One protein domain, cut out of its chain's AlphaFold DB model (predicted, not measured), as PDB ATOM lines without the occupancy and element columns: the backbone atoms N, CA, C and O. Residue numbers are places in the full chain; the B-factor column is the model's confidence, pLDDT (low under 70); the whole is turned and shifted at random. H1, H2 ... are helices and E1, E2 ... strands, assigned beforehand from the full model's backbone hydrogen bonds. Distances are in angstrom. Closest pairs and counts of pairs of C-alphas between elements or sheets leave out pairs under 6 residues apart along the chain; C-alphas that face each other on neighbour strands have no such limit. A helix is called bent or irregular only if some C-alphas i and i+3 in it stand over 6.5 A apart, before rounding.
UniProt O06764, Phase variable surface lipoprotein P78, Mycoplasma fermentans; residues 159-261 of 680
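This is residues 159 to 261 of the 680 residues of the protein "Phase variable surface lipoprotein P78" of Mycoplasma fermentans (UniProt O06764). A long, thin rod has a helical hairpin, H1 and H2, along one part of its length and a two-stranded hairpin, E1 and E2, reaching to the other end, with the small helix H3 between them. The first printed residues, 159 to 160, reach back to pair with residues 235 to 236 of E1. The printed part has 103 residues, with three named helices followed by two named strands, in the order H1, H2, H3, E1, E2; the sheet, E1 - E2, is antiparallel. The class is mostly helix, and the whole is extended, with a radius of gyration of the C-alphas of 24.0 A and spans of 86 by 24 by 14 A.

Residues 159 to 160 form a short antiparallel pairing with residues 235 to 236 of E1, residues 233 to 241. H1, residues 163 to 194, has a kink of 47 degrees near residue 188; it is irregular, with C-alphas 185 and 188 7.5 A apart. H1 and H2, residues 201 to 220, form a helical hairpin and touch, their closest C-alphas being those of Tyr 190 and Ile 204, 5.9 A apart. They run opposite ways at a shallow tilt of 28 degrees. H3, residues 224 to 229, only just touches H1, with 3 pairs of C-alphas within 8 A, and H1 touches it with residues 164 to 168 alone; the closest C-alphas are those of Ile 165 and Ser 229, 6.1 A apart. Their tilt of 36 degrees is only just steep, and they run opposite ways. H2 and H3 meet only through their link. E1 and E2, residues 252 to 256, form a hairpin of antiparallel strands, with 141 degrees between their directions; N 237 and O 252 are 2.8 A apart and N 254 and O 235 are 2.8 A apart, both within hydrogen-bond range. H1 and H2 are apart from both strands, and H3 is apart from E2. Each O i to N i+4 pair is within hydrogen-bond range in H2 and H3, and 26 of 28 are in H1.

H1 begins with C-alpha 163 at (-44.901, 36.119, 47.091) and measures 45.2 A from first to last C-alpha. H2 measures 27.9 A and ends with C-alpha 220 at (-35.918, 54.106, 48.444). H3 is 9.0 A long, and E1 is 25.9 A long. E2 is 12.9 A long and ends with C-alpha 256 at (-46.802, 38.342, 62.354).

The two C-alphas farthest apart are those of Ala 197 and Asn 243, 86.4 A. The printed part has no cut. The links H2 to H3 and H3 to E1 are tight, and H1 to H2 and E1 to E2 are short. The mean pLDDT of the printed part is 70.5; 51 residues are under 70, among them residues 218 to 243 and 252 to 261.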
ATOM      1  N   LYS A 159     -43.328  27.258  56.664       62.09
ATOM      2  CA  LYS A 159     -43.259  27.918  55.355       62.09
ATOM      3  C   LYS A 159     -43.560  29.399  55.501       62.09
ATOM      4  O   LYS A 159     -44.530  29.780  56.154       62.09
ATOM      5  N   ILE A 160     -42.747  30.222  54.852       59.62
ATOM      6  CA  ILE A 160     -42.931  31.672  54.785       59.62
ATOM      7  C   ILE A 160     -43.426  32.012  53.378       59.62
ATOM      8  O   ILE A 160     -42.833  31.582  52.389       59.62
ATOM      9  N   ASP A 161     -44.535  32.745  53.287       66.62
ATOM     10  CA  ASP A 161     -45.070  33.211  52.006       66.62
ATOM     11  C   ASP A 161     -44.283  34.435  51.505       66.62
ATOM     12  O   ASP A 161     -44.492  35.558  51.966       66.62
ATOM     13  N   ASN A 162     -43.364  34.203  50.562       63.66
ATOM     14  CA  ASN A 162     -42.484  35.228  49.986       63.66
ATOM     15  C   ASN A 162     -43.082  35.956  48.768       63.66
ATOM     16  O   ASN A 162     -42.440  36.854  48.223       63.66
ATOM     17  N   SER A 163     -44.303  35.615  48.342       70.38
ATOM     18  CA  SER A 163     -44.901  36.119  47.091       70.38
ATOM     19  C   SER A 163     -44.940  37.653  46.994       70.38
ATOM     20  O   SER A 163     -44.693  38.226  45.934       70.38
ATOM     21  N   ARG A 164     -45.171  38.340  48.117       61.72
ATOM     22  CA  ARG A 164     -45.193  39.812  48.190       61.72
ATOM     23  C   ARG A 164     -43.819  40.464  48.060       61.72
ATOM     24  O   ARG A 164     -43.716  41.562  47.512       61.72
ATOM     25  N   ILE A 165     -42.772  39.806  48.556       61.72
ATOM     26  CA  ILE A 165     -41.390  40.292  48.441       61.72
ATOM     27  C   ILE A 165     -40.956  40.203  46.975       61.72
ATOM     28  O   ILE A 165     -40.405  41.160  46.431       61.72
ATOM     29  N   GLU A 166     -41.282  39.092  46.313       67.38
ATOM     30  CA  GLU A 166     -40.995  38.875  44.892       67.38
ATOM     31  C   GLU A 166     -41.735  39.880  43.991       67.38
ATOM     32  O   GLU A 166     -41.138  40.466  43.083       67.38
ATOM     33  N   GLU A 167     -43.016  40.155  44.266       72.19
ATOM     34  CA  GLU A 167     -43.805  41.161  43.539       72.19
ATOM     35  C   GLU A 167     -43.226  42.579  43.693       72.19
ATOM     36  O   GLU A 167     -43.129  43.337  42.722       72.19
ATOM     37  N   TYR A 168     -42.792  42.942  44.904       67.75
ATOM     38  CA  TYR A 168     -42.169  44.236  45.174       67.75
ATOM     39  C   TYR A 168     -40.833  44.403  44.435       67.75
ATOM     40  O   TYR A 168     -40.607  45.429  43.785       67.75
ATOM     41  N   GLN A 169     -39.967  43.386  44.485       66.56
ATOM     42  CA  GLN A 169     -38.675  43.389  43.789       66.56
ATOM     43  C   GLN A 169     -38.847  43.535  42.275       66.56
ATOM     44  O   GLN A 169     -38.132  44.315  41.642       66.56
ATOM     45  N   LYS A 170     -39.840  42.847  41.702       78.00
ATOM     46  CA  LYS A 170     -40.173  42.961  40.281       78.00
ATOM     47  C   LYS A 170     -40.602  44.385  39.906       78.00
ATOM     48  O   LYS A 170     -40.033  44.971  38.990       78.00
ATOM     49  N   ASN A 171     -41.520  44.981  40.669       74.38
ATOM     50  CA  ASN A 171     -42.003  46.347  40.431       74.38
ATOM     51  C   ASN A 171     -40.899  47.415  40.542       74.38
ATOM     52  O   ASN A 171     -40.933  48.424  39.831       74.38
ATOM     53  N   LEU A 172     -39.929  47.228  41.442       74.56
ATOM     54  CA  LEU A 172     -38.778  48.123  41.571       74.56
ATOM     55  C   LEU A 172     -37.827  47.987  40.373       74.56
ATOM     56  O   LEU A 172     -37.390  48.997  39.817       74.56
ATOM     57  N   SER A 173     -37.548  46.747  39.962       77.06
ATOM     58  CA  SER A 173     -36.696  46.447  38.808       77.06
ATOM     59  C   SER A 173     -37.244  47.072  37.521       77.06
ATOM     60  O   SER A 173     -36.507  47.765  36.816       77.06
ATOM     61  N   ASP A 174     -38.551  46.931  37.273       81.88
ATOM     62  CA  ASP A 174     -39.216  47.490  36.091       81.88
ATOM     63  C   ASP A 174     -39.131  49.032  36.062       81.88
ATOM     64  O   ASP A 174     -38.759  49.625  35.049       81.88
ATOM     65  N   LYS A 175     -39.350  49.709  37.200       82.12
ATOM     66  CA  LYS A 175     -39.248  51.181  37.287       82.12
ATOM     67  C   LYS A 175     -37.830  51.707  37.067       82.12
ATOM     68  O   LYS A 175     -37.653  52.751  36.437       82.12
ATOM     69  N   LEU A 176     -36.815  51.027  37.603       79.38
ATOM     70  CA  LEU A 176     -35.417  51.417  37.397       79.38
ATOM     71  C   LEU A 176     -34.989  51.210  35.944       79.38
ATOM     72  O   LEU A 176     -34.233  52.024  35.406       79.38
ATOM     73  N   LYS A 177     -35.496  50.159  35.294       88.19
ATOM     74  CA  LYS A 177     -35.275  49.917  33.870       88.19
ATOM     75  C   LYS A 177     -35.816  51.069  33.019       88.19
ATOM     76  O   LYS A 177     -35.043  51.650  32.259       88.19
ATOM     77  N   ASP A 178     -37.066  51.480  33.231       85.62
ATOM     78  CA  ASP A 178     -37.690  52.593  32.495       85.62
ATOM     79  C   ASP A 178     -36.911  53.915  32.651       85.62
ATOM     80  O   ASP A 178     -36.700  54.659  31.688       85.62
ATOM     81  N   ILE A 179     -36.438  54.215  33.866       86.12
ATOM     82  CA  ILE A 179     -35.654  55.428  34.142       86.12
ATOM     83  C   ILE A 179     -34.284  55.371  33.454       86.12
ATOM     84  O   ILE A 179     -33.835  56.370  32.889       86.12
ATOM     85  N   ASN A 180     -33.618  54.216  33.472       83.81
ATOM     86  CA  ASN A 180     -32.321  54.041  32.819       83.81
ATOM     87  C   ASN A 180     -32.428  54.122  31.291       83.81
ATOM     88  O   ASN A 180     -31.564  54.734  30.657       83.81
ATOM     89  N   GLU A 181     -33.490  53.577  30.697       90.50
ATOM     90  CA  GLU A 181     -33.767  53.724  29.266       90.50
ATOM     91  C   GLU A 181     -34.005  55.195  28.896       90.50
ATOM     92  O   GLU A 181     -33.422  55.694  27.927       90.50
ATOM     93  N   PHE A 182     -34.768  55.936  29.713       91.06
ATOM     94  CA  PHE A 182     -34.956  57.376  29.529       91.06
ATOM     95  C   PHE A 182     -33.630  58.148  29.601       91.06
ATOM     96  O   PHE A 182     -33.334  58.943  28.709       91.06
ATOM     97  N   LEU A 183     -32.806  57.917  30.626       89.50
ATOM     98  CA  LEU A 183     -31.520  58.607  30.774       89.50
ATOM     99  C   LEU A 183     -30.575  58.288  29.613       89.50
ATOM    100  O   LEU A 183     -29.979  59.190  29.032       89.50
ATOM    101  N   THR A 184     -30.488  57.021  29.212       90.50
ATOM    102  CA  THR A 184     -29.615  56.599  28.109       90.50
ATOM    103  C   THR A 184     -30.017  57.262  26.793       90.50
ATOM    104  O   THR A 184     -29.159  57.759  26.067       90.50
ATOM    105  N   LYS A 185     -31.324  57.333  26.508       90.81
ATOM    106  CA  LYS A 185     -31.846  57.919  25.268       90.81
ATOM    107  C   LYS A 185     -31.643  59.435  25.174       90.81
ATOM    108  O   LYS A 185     -31.465  59.940  24.073       90.81
ATOM    109  N   ASN A 186     -31.678  60.153  26.299       88.44
ATOM    110  CA  ASN A 186     -31.701  61.624  26.313       88.44
ATOM    111  C   ASN A 186     -30.365  62.264  26.747       88.44
ATOM    112  O   ASN A 186     -30.258  63.488  26.784       88.44
ATOM    113  N   LYS A 187     -29.335  61.467  27.074       90.69
ATOM    114  CA  LYS A 187     -28.039  61.976  27.559       90.69
ATOM    115  C   LYS A 187     -27.329  62.870  26.542       90.69
ATOM    116  O   LYS A 187     -26.868  63.950  26.889       90.69
ATOM    117  N   SER A 188     -27.268  62.432  25.285       86.38
ATOM    118  CA  SER A 188     -26.624  63.193  24.209       86.38
ATOM    119  C   SER A 188     -27.330  64.524  23.935       86.38
ATOM    120  O   SER A 188     -26.666  65.520  23.662       86.38
ATOM    121  N   GLU A 189     -28.659  64.558  24.046       89.69
ATOM    122  CA  GLU A 189     -29.463  65.774  23.890       89.69
ATOM    123  C   GLU A 189     -29.235  66.754  25.050       89.69
ATOM    124  O   GLU A 189     -29.051  67.947  24.817       89.69
ATOM    125  N   TYR A 190     -29.148  66.251  26.286       92.44
ATOM    126  CA  TYR A 190     -28.780  67.052  27.456       92.44
ATOM    127  C   TYR A 190     -27.386  67.680  27.313       92.44
ATOM    128  O   TYR A 190     -27.233  68.889  27.498       92.44
ATOM    129  N   ASP A 191     -26.378  66.878  26.957       87.38
ATOM    130  CA  ASP A 191     -24.995  67.346  26.816       87.38
ATOM    131  C   ASP A 191     -24.878  68.396  25.695       87.38
ATOM    132  O   ASP A 191     -24.198  69.414  25.854       87.38
ATOM    133  N   ALA A 192     -25.601  68.193  24.586       88.19
ATOM    134  CA  ALA A 192     -25.656  69.135  23.473       88.19
ATOM    135  C   ALA A 192     -26.366  70.449  23.840       88.19
ATOM    136  O   ALA A 192     -25.882  71.516  23.471       88.19
ATOM    137  N   GLU A 193     -27.490  70.399  24.563       89.75
ATOM    138  CA  GLU A 193     -28.201  71.599  25.017       89.75
ATOM    139  C   GLU A 193     -27.382  72.405  26.021       89.75
ATOM    140  O   GLU A 193     -27.263  73.619  25.878       89.75
ATOM    141  N   LYS A 194     -26.737  71.746  26.989       85.31
ATOM    142  CA  LYS A 194     -25.914  72.403  28.016       85.31
ATOM    143  C   LYS A 194     -24.711  73.159  27.442       85.31
ATOM    144  O   LYS A 194     -24.247  74.116  28.056       85.31
ATOM    145  N   ALA A 195     -24.215  72.741  26.278       84.56
ATOM    146  CA  ALA A 195     -23.101  73.381  25.582       84.56
ATOM    147  C   ALA A 195     -23.508  74.613  24.746       84.56
ATOM    148  O   ALA A 195     -22.635  75.335  24.261       84.56
ATOM    149  N   LYS A 196     -24.810  74.875  24.549       88.94
ATOM    150  CA  LYS A 196     -25.282  76.041  23.786       88.94
ATOM    151  C   LYS A 196     -25.164  77.324  24.609       88.94
ATOM    152  O   LYS A 196     -25.381  77.332  25.815       88.94
ATOM    153  N   ALA A 197     -24.907  78.444  23.928       69.88
ATOM    154  CA  ALA A 197     -24.839  79.769  24.554       69.88
ATOM    155  C   ALA A 197     -26.175  80.221  25.181       69.88
ATOM    156  O   ALA A 197     -26.176  81.048  26.087       69.88
ATOM    157  N   ASN A 198     -27.302  79.679  24.706       84.56
ATOM    158  CA  ASN A 198     -28.623  79.895  25.288       84.56
ATOM    159  C   ASN A 198     -29.376  78.550  25.348       84.56
ATOM    160  O   ASN A 198     -30.064  78.194  24.387       84.56
ATOM    161  N   PRO A 199     -29.154  77.746  26.402       81.69
ATOM    162  CA  PRO A 199     -29.625  76.367  26.468       81.69
ATOM    163  C   PRO A 199     -31.146  76.279  26.635       81.69
ATOM    164  O   PRO A 199     -31.754  77.080  27.352       81.69
ATOM    165  N   ASN A 200     -31.771  75.260  26.039       90.06
ATOM    166  CA  ASN A 200     -33.181  74.973  26.281       90.06
ATOM    167  C   ASN A 200     -33.375  74.421  27.703       90.06
ATOM    168  O   ASN A 200     -33.151  73.242  27.993       90.06
ATOM    169  N   LYS A 201     -33.827  75.305  28.594       87.62
ATOM    170  CA  LYS A 201     -34.027  75.027  30.018       87.62
ATOM    171  C   LYS A 201     -34.960  73.839  30.279       87.62
ATOM    172  O   LYS A 201     -34.751  73.111  31.244       87.62
ATOM    173  N   GLU A 202     -35.950  73.605  29.421       88.31
ATOM    174  CA  GLU A 202     -36.931  72.533  29.613       88.31
ATOM    175  C   GLU A 202     -36.306  71.138  29.455       88.31
ATOM    176  O   GLU A 202     -36.595  70.230  30.238       88.31
ATOM    177  N   ILE A 203     -35.386  70.975  28.497       84.94
ATOM    178  CA  ILE A 203     -34.669  69.714  28.255       84.94
ATOM    179  C   ILE A 203     -33.718  69.410  29.423       84.94
ATOM    180  O   ILE A 203     -33.698  68.286  29.932       84.94
ATOM    181  N   ILE A 204     -32.995  70.430  29.900       84.50
ATOM    182  CA  ILE A 204     -32.088  70.330  31.054       84.50
ATOM    183  C   ILE A 204     -32.862  69.933  32.315       84.50
ATOM    184  O   ILE A 204     -32.523  68.939  32.957       84.50
ATOM    185  N   GLU A 205     -33.948  70.645  32.631       87.31
ATOM    186  CA  GLU A 205     -34.764  70.347  33.811       87.31
ATOM    187  C   GLU A 205     -35.398  68.951  33.742       87.31
ATOM    188  O   GLU A 205     -35.478  68.250  34.755       87.31
ATOM    189  N   LYS A 206     -35.851  68.513  32.562       89.69
ATOM    190  CA  LYS A 206     -36.460  67.189  32.383       89.69
ATOM    191  C   LYS A 206     -35.453  66.064  32.638       89.69
ATOM    192  O   LYS A 206     -35.801  65.081  33.297       89.69
ATOM    193  N   TYR A 207     -34.217  66.216  32.164       88.06
ATOM    194  CA  TYR A 207     -33.148  65.238  32.374       88.06
ATOM    195  C   TYR A 207     -32.667  65.211  33.834       88.06
ATOM    196  O   TYR A 207     -32.548  64.143  34.435       88.06
ATOM    197  N   GLU A 208     -32.489  66.378  34.459       84.38
ATOM    198  CA  GLU A 208     -32.093  66.484  35.870       84.38
ATOM    199  C   GLU A 208     -33.155  65.910  36.817       84.38
ATOM    200  O   GLU A 208     -32.825  65.192  37.762       84.38
ATOM    201  N   ARG A 209     -34.449  66.110  36.527       87.88
ATOM    202  CA  ARG A 209     -35.539  65.453  37.274       87.88
ATOM    203  C   ARG A 209     -35.495  63.929  37.149       87.88
ATOM    204  O   ARG A 209     -35.836  63.247  38.114       87.88
ATOM    205  N   ALA A 210     -35.094  63.382  36.000       85.44
ATOM    206  CA  ALA A 210     -34.939  61.937  35.830       85.44
ATOM    207  C   ALA A 210     -33.755  61.385  36.643       85.44
ATOM    208  O   ALA A 210     -33.902  60.339  37.273       85.44
ATOM    209  N   LEU A 211     -32.635  62.116  36.720       79.56
ATOM    210  CA  LEU A 211     -31.501  61.773  37.590       79.56
ATOM    211  C   LEU A 211     -31.890  61.788  39.075       79.56
ATOM    212  O   LEU A 211     -31.584  60.845  39.798       79.56
ATOM    213  N   ILE A 212     -32.631  62.810  39.518       79.94
ATOM    214  CA  ILE A 212     -33.134  62.894  40.899       79.94
ATOM    215  C   ILE A 212     -34.101  61.743  41.200       79.94
ATOM    216  O   ILE A 212     -34.048  61.159  42.280       79.94
ATOM    217  N   ARG A 213     -34.985  61.386  40.258       82.06
ATOM    218  CA  ARG A 213     -35.888  60.234  40.416       82.06
ATOM    219  C   ARG A 213     -35.122  58.921  40.505       82.06
ATOM    220  O   ARG A 213     -35.476  58.112  41.353       82.06
ATOM    221  N   LYS A 214     -34.094  58.722  39.672       83.50
ATOM    222  CA  LYS A 214     -33.218  57.547  39.738       83.50
ATOM    223  C   LYS A 214     -32.581  57.429  41.119       83.50
ATOM    224  O   LYS A 214     -32.805  56.427  41.785       83.50
ATOM    225  N   ALA A 215     -31.914  58.493  41.569       69.38
ATOM    226  CA  ALA A 215     -31.296  58.547  42.888       69.38
ATOM    227  C   ALA A 215     -32.318  58.254  43.992       69.38
ATOM    228  O   ALA A 215     -32.058  57.440  44.860       69.38
ATOM    229  N   LYS A 216     -33.529  58.823  43.912       73.62
ATOM    230  CA  LYS A 216     -34.600  58.546  44.876       73.62
ATOM    231  C   LYS A 216     -35.070  57.089  44.861       73.62
ATOM    232  O   LYS A 216     -35.426  56.588  45.918       73.62
ATOM    233  N   TYR A 217     -35.144  56.413  43.713       72.00
ATOM    234  CA  TYR A 217     -35.549  54.999  43.644       72.00
ATOM    235  C   TYR A 217     -34.438  54.040  44.078       72.00
ATOM    236  O   TYR A 217     -34.735  53.023  44.692       72.00
ATOM    237  N   GLU A 218     -33.182  54.386  43.809       69.44
ATOM    238  CA  GLU A 218     -32.013  53.678  44.341       69.44
ATOM    239  C   GLU A 218     -31.891  53.882  45.864       69.44
ATOM    240  O   GLU A 218     -31.565  52.941  46.573       69.44
ATOM    241  N   ASP A 219     -32.270  55.059  46.374       58.69
ATOM    242  CA  ASP A 219     -32.296  55.408  47.803       58.69
ATOM    243  C   ASP A 219     -33.542  54.857  48.530       58.69
ATOM    244  O   ASP A 219     -33.463  54.434  49.670       58.69
ATOM    245  N   THR A 220     -34.709  54.761  47.875       52.66
ATOM    246  CA  THR A 220     -35.918  54.106  48.444       52.66
ATOM    247  C   THR A 220     -35.925  52.585  48.301       52.66
ATOM    248  O   THR A 220     -36.760  51.917  48.920       52.66
ATOM    249  N   ALA A 221     -34.987  52.019  47.534       53.00
ATOM    250  CA  ALA A 221     -34.587  50.627  47.711       53.00
ATOM    251  C   ALA A 221     -33.955  50.407  49.100       53.00
ATOM    252  O   ALA A 221     -33.956  49.280  49.594       53.00
ATOM    253  N   ASP A 222     -33.505  51.480  49.759       54.41
ATOM    254  CA  ASP A 222     -33.026  51.475  51.129       54.41
ATOM    255  C   ASP A 222     -34.187  51.790  52.104       54.41
ATOM    256  O   ASP A 222     -34.829  52.843  52.102       54.41
ATOM    257  N   LYS A 223     -34.470  50.809  52.958       48.38
ATOM    258  CA  LYS A 223     -35.275  50.880  54.191       48.38
ATOM    259  C   LYS A 223     -36.799  50.958  54.073       48.38
ATOM    260  O   LYS A 223     -37.435  49.919  54.212       48.38
ATOM    261  N   ASP A 224     -37.443  52.106  53.894       47.09
ATOM    262  CA  ASP A 224     -38.838  52.250  54.378       47.09
ATOM    263  C   ASP A 224     -39.907  51.464  53.595       47.09
ATOM    264  O   ASP A 224     -40.902  51.010  54.165       47.09
ATOM    265  N   SER A 225     -39.724  51.278  52.288       50.53
ATOM    266  CA  SER A 225     -40.676  50.529  51.452       50.53
ATOM    267  C   SER A 225     -40.375  49.023  51.435       50.53
ATOM    268  O   SER A 225     -41.296  48.209  51.391       50.53
ATOM    269  N   TYR A 226     -39.099  48.646  51.572       51.22
ATOM    270  CA  TYR A 226     -38.682  47.261  51.799       51.22
ATOM    271  C   TYR A 226     -39.188  46.765  53.161       51.22
ATOM    272  O   TYR A 226     -39.822  45.719  53.225       51.22
ATOM    273  N   ILE A 227     -39.048  47.559  54.227       49.81
ATOM    274  CA  ILE A 227     -39.555  47.247  55.575       49.81
ATOM    275  C   ILE A 227     -41.080  47.045  55.571       49.81
ATOM    276  O   ILE A 227     -41.568  46.082  56.158       49.81
ATOM    277  N   LYS A 228     -41.838  47.865  54.829       52.38
ATOM    278  CA  LYS A 228     -43.291  47.672  54.664       52.38
ATOM    279  C   LYS A 228     -43.673  46.367  53.962       52.38
ATOM    280  O   LYS A 228     -44.757  45.853  54.212       52.38
ATOM    281  N   SER A 229     -42.804  45.797  53.125       50.91
ATOM    282  CA  SER A 229     -43.056  44.479  52.517       50.91
ATOM    283  C   SER A 229     -42.937  43.313  53.515       50.91
ATOM    284  O   SER A 229     -43.474  42.239  53.253       50.91
ATOM    285  N   PHE A 230     -42.331  43.547  54.688       51.16
ATOM    286  CA  PHE A 230     -42.307  42.611  55.822       51.16
ATOM    287  C   PHE A 230     -43.468  42.819  56.808       51.16
ATOM    288  O   PHE A 230     -43.673  41.989  57.699       51.16
ATOM    289  N   GLU A 231     -44.256  43.891  56.670       50.53
ATOM    290  CA  GLU A 231     -45.484  44.068  57.444       50.53
ATOM    291  C   GLU A 231     -46.517  43.034  56.959       50.53
ATOM    292  O   GLU A 231     -47.054  43.137  55.854       50.53
ATOM    293  N   ASN A 232     -46.829  42.047  57.812       52.69
ATOM    294  CA  ASN A 232     -47.742  40.917  57.562       52.69
ATOM    295  C   ASN A 232     -47.137  39.723  56.804       52.69
ATOM    296  O   ASN A 232     -47.776  39.164  55.908       52.69
ATOM    297  N   LEU A 233     -45.934  39.287  57.187       55.94
ATOM    298  CA  LEU A 233     -45.461  37.952  56.815       55.94
ATOM    299  C   LEU A 233     -46.422  36.885  57.361       55.94
ATOM    300  O   LEU A 233     -46.628  36.772  58.574       55.94
ATOM    301  N   ASN A 234     -47.000  36.098  56.454       59.84
ATOM    302  CA  ASN A 234     -47.785  34.923  56.803       59.84
ATOM    303  C   ASN A 234     -46.847  33.732  56.975       59.84
ATOM    304  O   ASN A 234     -46.215  33.281  56.018       59.84
ATOM    305  N   ILE A 235     -46.788  33.214  58.198       59.34
ATOM    306  CA  ILE A 235     -46.080  31.976  58.507       59.34
ATOM    307  C   ILE A 235     -47.095  30.850  58.557       59.34
ATOM    308  O   ILE A 235     -48.075  30.915  59.305       59.34
ATOM    309  N   LYS A 236     -46.841  29.808  57.774       67.38
ATOM    310  CA  LYS A 236     -47.586  28.559  57.813       67.38
ATOM    311  C   LYS A 236     -46.779  27.498  58.545       67.38
ATOM    312  O   LYS A 236     -45.582  27.394  58.296       67.38
ATOM    313  N   TYR A 237     -47.389  26.721  59.434       65.25
ATOM    314  CA  TYR A 237     -46.678  25.671  60.165       65.25
ATOM    315  C   TYR A 237     -47.547  24.452  60.484       65.25
ATOM    316  O   TYR A 237     -48.768  24.550  60.589       65.25
ATOM    317  N   LYS A 238     -46.902  23.295  60.665       68.88
ATOM    318  CA  LYS A 238     -47.533  22.048  61.132       68.88
ATOM    319  C   LYS A 238     -46.909  21.589  62.442       68.88
ATOM    320  O   LYS A 238     -45.692  21.680  62.611       68.88
ATOM    321  N   ILE A 239     -47.727  21.051  63.342       62.56
ATOM    322  CA  ILE A 239     -47.281  20.460  64.609       62.56
ATOM    323  C   ILE A 239     -47.530  18.951  64.621       62.56
ATOM    324  O   ILE A 239     -48.463  18.457  64.002       62.56
ATOM    325  N   GLN A 240     -46.696  18.209  65.336       60.94
ATOM    326  CA  GLN A 240     -46.760  16.762  65.511       60.94
ATOM    327  C   GLN A 240     -46.726  16.439  67.000       60.94
ATOM    328  O   GLN A 240     -45.912  17.006  67.724       60.94
ATOM    329  N   SER A 241     -47.577  15.532  67.476       59.19
ATOM    330  CA  SER A 241     -47.545  15.112  68.883       59.19
ATOM    331  C   SER A 241     -46.223  14.407  69.211       59.19
ATOM    332  O   SER A 241     -45.728  13.578  68.448       59.19
ATOM    333  N   ILE A 242     -45.637  14.750  70.358       58.12
ATOM    334  CA  ILE A 242     -44.429  14.112  70.902       58.12
ATOM    335  C   ILE A 242     -44.782  12.731  71.465       58.12
ATOM    336  O   ILE A 242     -44.004  11.791  71.323       58.12
ATOM    337  N   ASN A 243     -45.972  12.603  72.055       56.38
ATOM    338  CA  ASN A 243     -46.439  11.354  72.654       56.38
ATOM    339  C   ASN A 243     -46.990  10.371  71.608       56.38
ATOM    340  O   ASN A 243     -46.990   9.169  71.850       56.38
ATOM    341  N   ASP A 244     -47.433  10.869  70.448       70.50
ATOM    342  CA  ASP A 244     -47.825  10.043  69.303       70.50
ATOM    343  C   ASP A 244     -47.423  10.714  67.975       70.50
ATOM    344  O   ASP A 244     -48.172  11.532  67.432       70.50
ATOM    345  N   PRO A 245     -46.262  10.353  67.402       67.56
ATOM    346  CA  PRO A 245     -45.765  10.946  66.163       67.56
ATOM    347  C   PRO A 245     -46.696  10.765  64.954       67.56
ATOM    348  O   PRO A 245     -46.517  11.439  63.944       67.56
ATOM    349  N   LYS A 246     -47.690   9.872  65.000       69.50
ATOM    350  CA  LYS A 246     -48.638   9.719  63.885       69.50
ATOM    351  C   LYS A 246     -49.670  10.846  63.831       69.50
ATOM    352  O   LYS A 246     -50.284  11.048  62.787       69.50
ATOM    353  N   ILE A 247     -49.842  11.591  64.922       61.34
ATOM    354  CA  ILE A 247     -50.771  12.716  64.998       61.34
ATOM    355  C   ILE A 247     -50.040  13.981  64.550       61.34
ATOM    356  O   ILE A 247     -49.252  14.562  65.298       61.34
ATOM    357  N   VAL A 248     -50.316  14.398  63.315       68.06
ATOM    358  CA  VAL A 248     -49.830  15.642  62.708       68.06
ATOM    359  C   VAL A 248     -51.024  16.552  62.458       68.06
ATOM    360  O   VAL A 248     -52.057  16.097  61.972       68.06
ATOM    361  N   SER A 249     -50.899  17.828  62.802       71.50
ATOM    362  CA  SER A 249     -51.939  18.816  62.561       71.50
ATOM    363  C   SER A 249     -52.056  19.196  61.088       71.50
ATOM    364  O   SER A 249     -51.099  19.101  60.312       71.50
ATOM    365  N   ASP A 250     -53.200  19.780  60.751       77.44
ATOM    366  CA  ASP A 250     -53.320  20.606  59.557       77.44
ATOM    367  C   ASP A 250     -52.392  21.834  59.625       77.44
ATOM    368  O   ASP A 250     -51.813  22.163  60.667       77.44
ATOM    369  N   GLU A 251     -52.200  22.482  58.476       71.69
ATOM    370  CA  GLU A 251     -51.343  23.659  58.337       71.69
ATOM    371  C   GLU A 251     -52.008  24.882  58.991       71.69
ATOM    372  O   GLU A 251     -53.038  25.377  58.534       71.69
ATOM    373  N   PHE A 252     -51.409  25.384  60.066       60.56
ATOM    374  CA  PHE A 252     -51.823  26.616  60.726       60.56
ATOM    375  C   PHE A 252     -51.187  27.811  60.033       60.56
ATOM    376  O   PHE A 252     -50.024  27.750  59.659       60.56
ATOM    377  N   SER A 253     -51.925  28.912  59.887       59.81
ATOM    378  CA  SER A 253     -51.393  30.173  59.359       59.81
ATOM    379  C   SER A 253     -51.462  31.254  60.429       59.81
ATOM    380  O   SER A 253     -52.516  31.472  61.026       59.81
ATOM    381  N   ARG A 254     -50.352  31.955  60.657       52.88
ATOM    382  CA  ARG A 254     -50.285  33.100  61.565       52.88
ATOM    383  C   ARG A 254     -49.598  34.266  60.864       52.88
ATOM    384  O   ARG A 254     -48.473  34.132  60.394       52.88
ATOM    385  N   SER A 255     -50.275  35.410  60.827       50.00
ATOM    386  CA  SER A 255     -49.656  36.676  60.431       50.00
ATOM    387  C   SER A 255     -48.848  37.213  61.608       50.00
ATOM    388  O   SER A 255     -49.362  37.261  62.732       50.00
ATOM    389  N   ILE A 256     -47.592  37.593  61.372       49.41
ATOM    390  CA  ILE A 256     -46.802  38.342  62.354       49.41
ATOM    391  C   ILE A 256     -46.963  39.838  62.060       49.41
ATOM    392  O   ILE A 256     -46.455  40.320  61.043       49.41
ATOM    393  N   PRO A 257     -47.652  40.599  62.929       40.03
ATOM    394  CA  PRO A 257     -47.717  42.043  62.783       40.03
ATOM    395  C   PRO A 257     -46.386  42.686  63.207       40.03
ATOM    396  O   PRO A 257     -45.906  42.453  64.312       40.03
ATOM    397  N   ASN A 258     -45.853  43.553  62.341       42.75
ATOM    398  CA  ASN A 258     -44.762  44.505  62.589       42.75
ATOM    399  C   ASN A 258     -43.410  43.926  63.048       42.75
ATOM    400  O   ASN A 258     -43.062  43.987  64.226       42.75
ATOM    401  N   PHE A 259     -42.570  43.537  62.085       41.72
ATOM    402  CA  PHE A 259     -41.117  43.580  62.273       41.72
ATOM    403  C   PHE A 259     -40.670  45.054  62.277       41.72
ATOM    404  O   PHE A 259     -40.509  45.668  61.226       41.72
ATOM    405  N   LYS A 260     -40.511  45.658  63.459       38.97
ATOM    406  CA  LYS A 260     -39.741  46.906  63.612       38.97
ATOM    407  C   LYS A 260     -38.329  46.559  64.084       38.97
ATOM    408  O   LYS A 260     -38.156  45.549  64.764       38.97
ATOM    409  N   ASN A 261     -37.355  47.405  63.743       36.19
ATOM    410  CA  ASN A 261     -35.902  47.222  63.936       36.19
ATOM    411  C   ASN A 261     -35.412  46.937  65.379       36.19
ATOM    412  O   ASN A 261     -34.217  46.764  65.567       36.19
TER     413      ASN A 261